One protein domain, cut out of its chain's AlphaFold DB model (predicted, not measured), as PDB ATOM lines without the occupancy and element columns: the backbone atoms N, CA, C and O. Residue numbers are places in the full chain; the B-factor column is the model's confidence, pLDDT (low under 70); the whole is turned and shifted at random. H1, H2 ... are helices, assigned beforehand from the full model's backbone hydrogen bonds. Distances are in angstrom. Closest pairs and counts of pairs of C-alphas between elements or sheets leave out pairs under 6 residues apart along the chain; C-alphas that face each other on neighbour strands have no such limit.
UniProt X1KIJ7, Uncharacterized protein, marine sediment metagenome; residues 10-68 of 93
ATOM      1  N   GLY A  10     137.366  66.066 120.980       88.50
ATOM      2  CA  GLY A  10     138.064  66.369 122.233       88.50
ATOM      3  C   GLY A  10     138.346  65.131 123.089       88.50
ATOM      4  O   GLY A  10     139.350  65.093 123.795       88.50
ATOM      5  N   PHE A  11     137.547  64.066 122.953       88.88
ATOM      6  CA  PHE A  11     137.792  62.790 123.635       88.88
ATOM      7  C   PHE A  11     139.128  62.139 123.246       88.88
ATOM      8  O   PHE A  11     139.710  61.425 124.055       88.88
ATOM      9  N   ASP A  12     139.652  62.398 122.043       90.44
ATOM     10  CA  ASP A  12     140.963  61.866 121.642       90.44
ATOM     11  C   ASP A  12     142.116  62.571 122.369       90.44
ATOM     12  O   ASP A  12     143.139  61.948 122.650       90.44
ATOM     13  N   GLN A  13     141.942  63.851 122.709       89.19
ATOM     14  CA  GLN A  13     142.905  64.611 123.509       89.19
ATOM     15  C   GLN A  13     142.840  64.167 124.974       89.19
ATOM     16  O   GLN A  13     143.859  63.790 125.545       89.19
ATOM     17  N   LEU A  14     141.629  64.114 125.539       88.81
ATOM     18  CA  LEU A  14     141.391  63.713 126.931       88.81
ATOM     19  C   LEU A  14     141.833  62.276 127.226       88.81
ATOM     20  O   LEU A  14     142.262  61.976 128.333       88.81
ATOM     21  N   LYS A  15     141.772  61.382 126.234       89.06
ATOM     22  CA  LYS A  15     142.218  59.995 126.387       89.06
ATOM     23  C   LYS A  15     143.696  59.864 126.766       89.06
ATOM     24  O   LYS A  15     144.053  58.931 127.481       89.06
ATOM     25  N   ASN A  16     144.536  60.769 126.271       88.44
ATOM     26  CA  ASN A  16     145.978  60.749 126.519       88.44
ATOM     27  C   ASN A  16     146.391  61.667 127.678       88.44
ATOM     28  O   ASN A  16     147.576  61.759 127.983       88.44
ATOM     29  N   ASP A  17     145.436  62.352 128.309       89.50
ATOM     30  CA  ASP A  17     145.692  63.239 129.436       89.50
ATOM     31  C   ASP A  17     145.687  62.428 130.741       89.50
ATOM     32  O   ASP A  17     144.647  61.976 131.226       89.50
ATOM     33  N   GLU A  18     146.878  62.223 131.301       88.06
ATOM     34  CA  GLU A  18     147.065  61.495 132.559       88.06
ATOM     35  C   GLU A  18     146.413  62.206 133.749       88.06
ATOM     36  O   GLU A  18     145.870  61.543 134.632       88.06
ATOM     37  N   GLY A  19     146.419  63.542 133.765       88.38
ATOM     38  CA  GLY A  19     145.786  64.328 134.822       88.38
ATOM     39  C   GLY A  19     144.268  64.187 134.778       88.38
ATOM     40  O   GLY A  19     143.631  63.973 135.808       88.38
ATOM     41  N   TYR A  20     143.688  64.228 133.579       86.94
ATOM     42  CA  TYR A  20     142.262  63.988 133.375       86.94
ATOM     43  C   TYR A  20     141.849  62.562 133.763       86.94
ATOM     44  O   TYR A  20     140.844  62.380 134.449       86.94
ATOM     45  N   ALA A  21     142.636  61.553 133.377       90.44
ATOM     46  CA  ALA A  21     142.379  60.165 133.754       90.44
ATOM     47  C   ALA A  21     142.448  59.969 135.280       90.44
ATOM     48  O   ALA A  21     141.547  59.362 135.864       90.44
ATOM     49  N   ALA A  22     143.452  60.558 135.940       89.94
ATOM     50  CA  ALA A  22     143.610  60.501 137.392       89.94
ATOM     51  C   ALA A  22     142.455  61.183 138.145       89.94
ATOM     52  O   ALA A  22     142.004  60.659 139.161       89.94
ATOM     53  N   LEU A  23     141.931  62.307 137.637       91.88
ATOM     54  CA  LEU A  23     140.750  62.979 138.204       91.88
ATOM     55  C   LEU A  23     139.485  62.114 138.153       91.88
ATOM     56  O   LEU A  23     138.605  62.268 138.996       91.88
ATOM     57  N   LEU A  24     139.383  61.227 137.163       89.94
ATOM     58  CA  LEU A  24     138.292  60.262 137.024       89.94
ATOM     59  C   LEU A  24     138.601  58.920 137.701       89.94
ATOM     60  O   LEU A  24     137.892  57.944 137.456       89.94
ATOM     61  N   GLU A  25     139.674  58.848 138.496       92.12
ATOM     62  CA  GLU A  25     140.150  57.626 139.158       92.12
ATOM     63  C   GLU A  25     140.305  56.444 138.182       92.12
ATOM     64  O   GLU A  25     140.083  55.284 138.521       92.12
ATOM     65  N   SER A  26     140.674  56.748 136.936       87.94
ATOM     66  CA  SER A  26     140.731  55.801 135.823       87.94
ATOM     67  C   SER A  26     142.124  55.779 135.194       87.94
ATOM     68  O   SER A  26     142.901  56.729 135.308       87.94
ATOM     69  N   LYS A  27     142.461  54.705 134.476       90.12
ATOM     70  CA  LYS A  27     143.700  54.642 133.680       90.12
ATOM     71  C   LYS A  27     143.485  55.252 132.298       90.12
ATOM     72  O   LYS A  27     142.409  55.136 131.714       90.12
ATOM     73  N   THR A  28     144.538  55.799 131.695       87.25
ATOM     74  CA  THR A  28     144.506  56.298 130.302       87.25
ATOM     75  C   THR A  28     144.084  55.216 129.297       87.25
ATOM     76  O   THR A  28     143.394  55.494 128.317       87.25
ATOM     77  N   SER A  29     144.398  53.945 129.574       88.62
ATOM     78  CA  SER A  29     143.942  52.795 128.781       88.62
ATOM     79  C   SER A  29     142.423  52.577 128.807       88.62
ATOM     80  O   SER A  29     141.879  51.962 127.892       88.62
ATOM     81  N   GLU A  30     141.747  53.057 129.850       89.25
ATOM     82  CA  GLU A  30     140.300  52.912 130.068       89.25
ATOM     83  C   GLU A  30     139.517  54.110 129.512       89.25
ATOM     84  O   GLU A  30     138.301  54.036 129.335       89.25
ATOM     85  N   MET A  31     140.210  55.198 129.161       93.19
ATOM     86  CA  MET A  31     139.595  56.382 128.578       93.19
ATOM     87  C   MET A  31     139.069  56.122 127.159       93.19
ATOM     88  O   MET A  31     139.713  55.502 126.298       93.19
ATOM     89  N   ALA A  32     137.862  56.626 126.902       90.75
ATOM     90  CA  ALA A  32     137.167  56.444 125.637       90.75
ATOM     91  C   ALA A  32     137.632  57.461 124.588       90.75
ATOM     92  O   ALA A  32     137.652  58.662 124.836       90.75
ATOM     93  N   SER A  33     137.949  56.977 123.385       92.44
ATOM     94  CA  SER A  33     138.241  57.832 122.232       92.44
ATOM     95  C   SER A  33     136.968  58.351 121.565       92.44
ATOM     96  O   SER A  33     135.880  57.783 121.723       92.44
ATOM     97  N   SER A  34     137.111  59.365 120.711       92.12
ATOM     98  CA  SER A  34     136.016  59.917 119.906       92.12
ATOM     99  C   SER A  34     135.291  58.830 119.104       92.12
ATOM    100  O   SER A  34     134.064  58.815 119.002       92.12
ATOM    101  N   HIS A  35     136.037  57.855 118.583       93.50
ATOM    102  CA  HIS A  35     135.500  56.727 117.828       93.50
ATOM    103  C   HIS A  35     134.663  55.781 118.694       93.50
ATOM    104  O   HIS A  35     133.626  55.292 118.241       93.50
ATOM    105  N   GLN A  36     135.097  55.502 119.926       92.56
ATOM    106  CA  GLN A  36     134.344  54.655 120.857       92.56
ATOM    107  C   GLN A  36     133.031  55.331 121.258       92.56
ATOM    108  O   GLN A  36     131.978  54.695 121.187       92.56
ATOM    109  N   ILE A  37     133.083  56.629 121.565       92.38
ATOM    110  CA  ILE A  37     131.908  57.438 121.903       92.38
ATOM    111  C   ILE A  37     130.921  57.506 120.729       92.38
ATOM    112  O   ILE A  37     129.738  57.219 120.910       92.38
ATOM    113  N   LYS A  38     131.390  57.771 119.499       92.88
ATOM    114  CA  LYS A  38     130.535  57.754 118.293       92.88
ATOM    115  C   LYS A  38     129.817  56.418 118.109       92.88
ATOM    116  O   LYS A  38     128.613  56.395 117.865       92.88
ATOM    117  N   ARG A  39     130.533  55.295 118.244       91.81
ATOM    118  CA  ARG A  39     129.929  53.956 118.118       91.81
ATOM    119  C   ARG A  39     128.914  53.672 119.218       91.81
ATOM    120  O   ARG A  39     127.900  53.040 118.938       91.81
ATOM    121  N   TYR A  40     129.185  54.113 120.444       90.38
ATOM    122  CA  TYR A  40     128.250  53.974 121.553       90.38
ATOM    123  C   TYR A  40     126.940  54.712 121.258       90.38
ATOM    124  O   TYR A  40     125.889  54.077 121.255       90.38
ATOM    125  N   PHE A  41     127.008  55.998 120.894       88.62
ATOM    126  CA  PHE A  41     125.823  56.788 120.541       88.62
ATOM    127  C   PHE A  41     125.060  56.231 119.337       88.62
ATOM    128  O   PHE A  41     123.833  56.206 119.347       88.62
ATOM    129  N   ALA A  42     125.760  55.731 118.317       89.88
ATOM    130  CA  ALA A  42     125.109  55.090 117.178       89.88
ATOM    131  C   ALA A  42     124.298  53.855 117.610       89.88
ATOM    132  O   ALA A  42     123.146  53.694 117.211       89.88
ATOM    133  N   LYS A  43     124.866  53.000 118.471       87.00
ATOM    134  CA  LYS A  43     124.171  51.810 118.985       87.00
ATOM    135  C   LYS A  43     122.997  52.167 119.891       87.00
ATOM    136  O   LYS A  43     121.930  51.572 119.754       87.00
ATOM    137  N   THR A  44     123.169  53.124 120.801       83.25
ATOM    138  CA  THR A  44     122.089  53.542 121.705       83.25
ATOM    139  C   THR A  44     120.959  54.240 120.953       83.25
ATOM    140  O   THR A  44     119.798  53.972 121.249       83.25
ATOM    141  N   SER A  45     121.267  55.034 119.922       84.19
ATOM    142  CA  SER A  45     120.262  55.665 119.057       84.19
ATOM    143  C   SER A  45     119.407  54.645 118.299       84.19
ATOM    144  O   SER A  45     118.201  54.836 118.168       84.19
ATOM    145  N   ILE A  46     119.983  53.532 117.837       82.44
ATOM    146  CA  ILE A  46     119.201  52.461 117.197       82.44
ATOM    147  C   ILE A  46     118.190  51.874 118.191       82.44
ATOM    148  O   ILE A  46     117.027  51.681 117.842       82.44
ATOM    149  N   ILE A  47     118.606  51.626 119.437       81.38
ATOM    150  CA  ILE A  47     117.730  51.069 120.477       81.38
ATOM    151  C   ILE A  47     116.568  52.022 120.774       81.38
ATOM    152  O   ILE A  47     115.414  51.590 120.798       81.38
ATOM    153  N   THR A  48     116.848  53.314 120.958       80.38
ATOM    154  CA  THR A  48     115.799  54.304 121.235       80.38
ATOM    155  C   THR A  48     114.851  54.460 120.051       80.38
ATOM    156  O   THR A  48     113.641  54.482 120.259       80.38
ATOM    157  N   ASN A  49     115.366  54.465 118.818       85.44
ATOM    158  CA  ASN A  49     114.545  54.511 117.608       85.44
ATOM    159  C   ASN A  49     113.627  53.287 117.489       85.44
ATOM    160  O   ASN A  49     112.460  53.433 117.141       85.44
ATOM    161  N   LEU A  50     114.106  52.081 117.812       87.06
ATOM    162  CA  LEU A  50     113.276  50.872 117.779       87.06
ATOM    163  C   LEU A  50     112.135  50.921 118.800       87.06
ATOM    164  O   LEU A  50     111.008  50.552 118.473       87.06
ATOM    165  N   ILE A  51     112.408  51.374 120.026       89.81
ATOM    166  CA  ILE A  51     111.379  51.530 121.066       89.81
ATOM    167  C   ILE A  51     110.371  52.601 120.646       89.81
ATOM    168  O   ILE A  51     109.165  52.371 120.703       89.81
ATOM    169  N   PHE A  52     110.863  53.741 120.168       86.75
ATOM    170  CA  PHE A  52     110.028  54.835 119.691       86.75
ATOM    171  C   PHE A  52     109.120  54.397 118.537       86.75
ATOM    172  O   PHE A  52     107.916  54.636 118.580       86.75
ATOM    173  N   ASN A  53     109.659  53.660 117.562       90.19
ATOM    174  CA  ASN A  53     108.887  53.116 116.445       90.19
ATOM    175  C   ASN A  53     107.806  52.133 116.906       90.19
ATOM    176  O   ASN A  53     106.703  52.160 116.366       90.19
ATOM    177  N   LYS A  54     108.080  51.296 117.916       92.25
ATOM    178  CA  LYS A  54     107.063  50.403 118.496       92.25
ATOM    179  C   LYS A  54     105.918  51.191 119.126       92.25
ATOM    180  O   LYS A  54     104.763  50.918 118.822       92.25
ATOM    181  N   ILE A  55     106.239  52.198 119.939       93.19
ATOM    182  CA  ILE A  55     105.234  53.045 120.598       93.19
ATOM    183  C   ILE A  55     104.395  53.790 119.557       93.19
ATOM    184  O   ILE A  55     103.168  53.781 119.633       93.19
ATOM    185  N   LEU A  56     105.038  54.402 118.558       92.06
ATOM    186  CA  LEU A  56     104.331  55.083 117.475       92.06
ATOM    187  C   LEU A  56     103.416  54.132 116.702       92.06
ATOM    188  O   LEU A  56     102.285  54.498 116.396       92.06
ATOM    189  N   HIS A  57     103.876  52.912 116.416       90.00
ATOM    190  CA  HIS A  57     103.076  51.914 115.715       90.00
ATOM    191  C   HIS A  57     101.852  51.481 116.534       90.00
ATOM    192  O   HIS A  57     100.742  51.430 116.005       90.00
ATOM    193  N   GLU A  58     102.021  51.226 117.832       94.06
ATOM    194  CA  GLU A  58     100.912  50.881 118.728       94.06
ATOM    195  C   GLU A  58      99.895  52.020 118.845       94.06
ATOM    196  O   GLU A  58      98.693  51.784 118.710       94.06
ATOM    197  N   LEU A  59     100.362  53.260 119.021       92.75
ATOM    198  CA  LEU A  59      99.502  54.445 119.059       92.75
ATOM    199  C   LEU A  59      98.760  54.654 117.738       92.75
ATOM    200  O   LEU A  59      97.573  54.986 117.746       92.75
ATOM    201  N   PHE A  60      99.429  54.430 116.609       89.56
ATOM    202  CA  PHE A  60      98.826  54.529 115.285       89.56
ATOM    203  C   PHE A  60      97.706  53.498 115.102       89.56
ATOM    204  O   PHE A  60      96.579  53.865 114.764       89.56
ATOM    205  N   VAL A  61      97.965  52.222 115.410       89.31
ATOM    206  CA  VAL A  61      96.951  51.153 115.335       89.31
ATOM    207  C   VAL A  61      95.797  51.413 116.303       89.31
ATOM    208  O   VAL A  61      94.631  51.245 115.940       89.31
ATOM    209  N   TRP A  62      96.097  51.846 117.528       93.12
ATOM    210  CA  TRP A  62      95.084  52.231 118.507       93.12
ATOM    211  C   TRP A  62      94.189  53.354 117.974       93.12
ATOM    212  O   TRP A  62      92.961  53.251 118.034       93.12
ATOM    213  N   ARG A  63      94.788  54.388 117.372       90.25
ATOM    214  CA  ARG A  63      94.054  55.511 116.785       90.25
ATOM    215  C   ARG A  63      93.168  55.066 115.625       90.25
ATOM    216  O   ARG A  63      92.005  55.453 115.593       90.25
ATOM    217  N   LEU A  64      93.665  54.209 114.732       87.81
ATOM    218  CA  LEU A  64      92.884  53.661 113.616       87.81
ATOM    219  C   LEU A  64      91.636  52.905 114.088       87.81
ATOM    220  O   LEU A  64      90.557  53.085 113.528       87.81
ATOM    221  N   ARG A  65      91.759  52.102 115.153       87.69
ATOM    222  CA  ARG A  65      90.632  51.338 115.720       87.69
ATOM    223  C   ARG A  65      89.524  52.233 116.274       87.69
ATOM    224  O   ARG A  65      88.355  51.862 116.187       87.69
ATOM    225  N   ILE A  66      89.887  53.380 116.847       90.75
ATOM    226  CA  ILE A  66      88.931  54.353 117.391       90.75
ATOM    227  C   ILE A  66      88.319  55.185 116.270       90.75
ATOM    228  O   ILE A  66      87.103  55.331 116.203       90.75
ATOM    229  N   SER A  67      89.161  55.739 115.400       89.12
ATOM    230  CA  SER A  67      88.732  56.681 114.370       89.12
ATOM    231  C   SER A  67      87.951  56.015 113.243       89.12
ATOM    232  O   SER A  67      87.175  56.710 112.597       89.12
ATOM    233  N   LYS A  68      88.154  54.706 113.009       86.06
ATOM    234  CA  LYS A  68      87.557  53.928 111.906       86.06
ATOM    235  C   LYS A  68      87.453  54.748 110.611       86.06
ATOM    236  O   LYS A  68      86.355  54.897 110.065       86.06
TER     237      LYS A  68
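What this domain is: This is residues 10 to 68 of the 93 residues of an uncharacterized protein of marine sediment metagenome (UniProt X1KIJ7). One long helix, H3, sticks out as a single arm from a small, loose head made of the short helices H1 and H2 and the link of residues 24 to 33. The arm makes most of the length, H3 being 47.7 A from first to last C-alpha, and residues 38 to 68, of which 38 to 67 belong to H3, stand free. The printed part has 59 residues with three named helices, H1, H2 and H3 in that order, and no named strand; its class is all helix. It is extended, with a radius of gyration of the C-alphas of 20.5 A, and spans 63 by 19 by 15 A.

How they stand to each other: H1, residues 10 to 14, is close but not clearly touching to H2, residues 18 to 23; their closest C-alphas, those of Leu 14 and Tyr 20, are 6.5 A apart. H1 and H3, residues 34 to 67, only just touch, with 3 pairs of C-alphas within 8 A. The closest C-alphas of H1 and H3 are those of Phe 11 and Ser 34, 5.0 A apart, and H3 touches H1 with residue 34 alone. H2 and H3 are apart. In H1, H2 and H3 every O i to N i+4 pair is within hydrogen-bond range.

Where its parts are: H1 begins at C-alpha 10, (138.064, 66.369, 122.233), and is 6.3 A long from first to last C-alpha. H2 measures 8.6 A from C-alpha 18 to C-alpha 23. H3 runs 47.7 A from C-alpha 34 at (136.016, 59.917, 119.906) to C-alpha 67 at (88.732, 56.681, 114.370).

The domain as a whole: The two C-alphas farthest apart, those of Glu 18 and Lys 68, are 63.4 A apart. The printed part has no cut. The link from H1 to H2 is tight, with 3 residues, and the link from H2 to H3 is short, with 10. The mean pLDDT of the printed part is 89.3, and no printed residue is under 70.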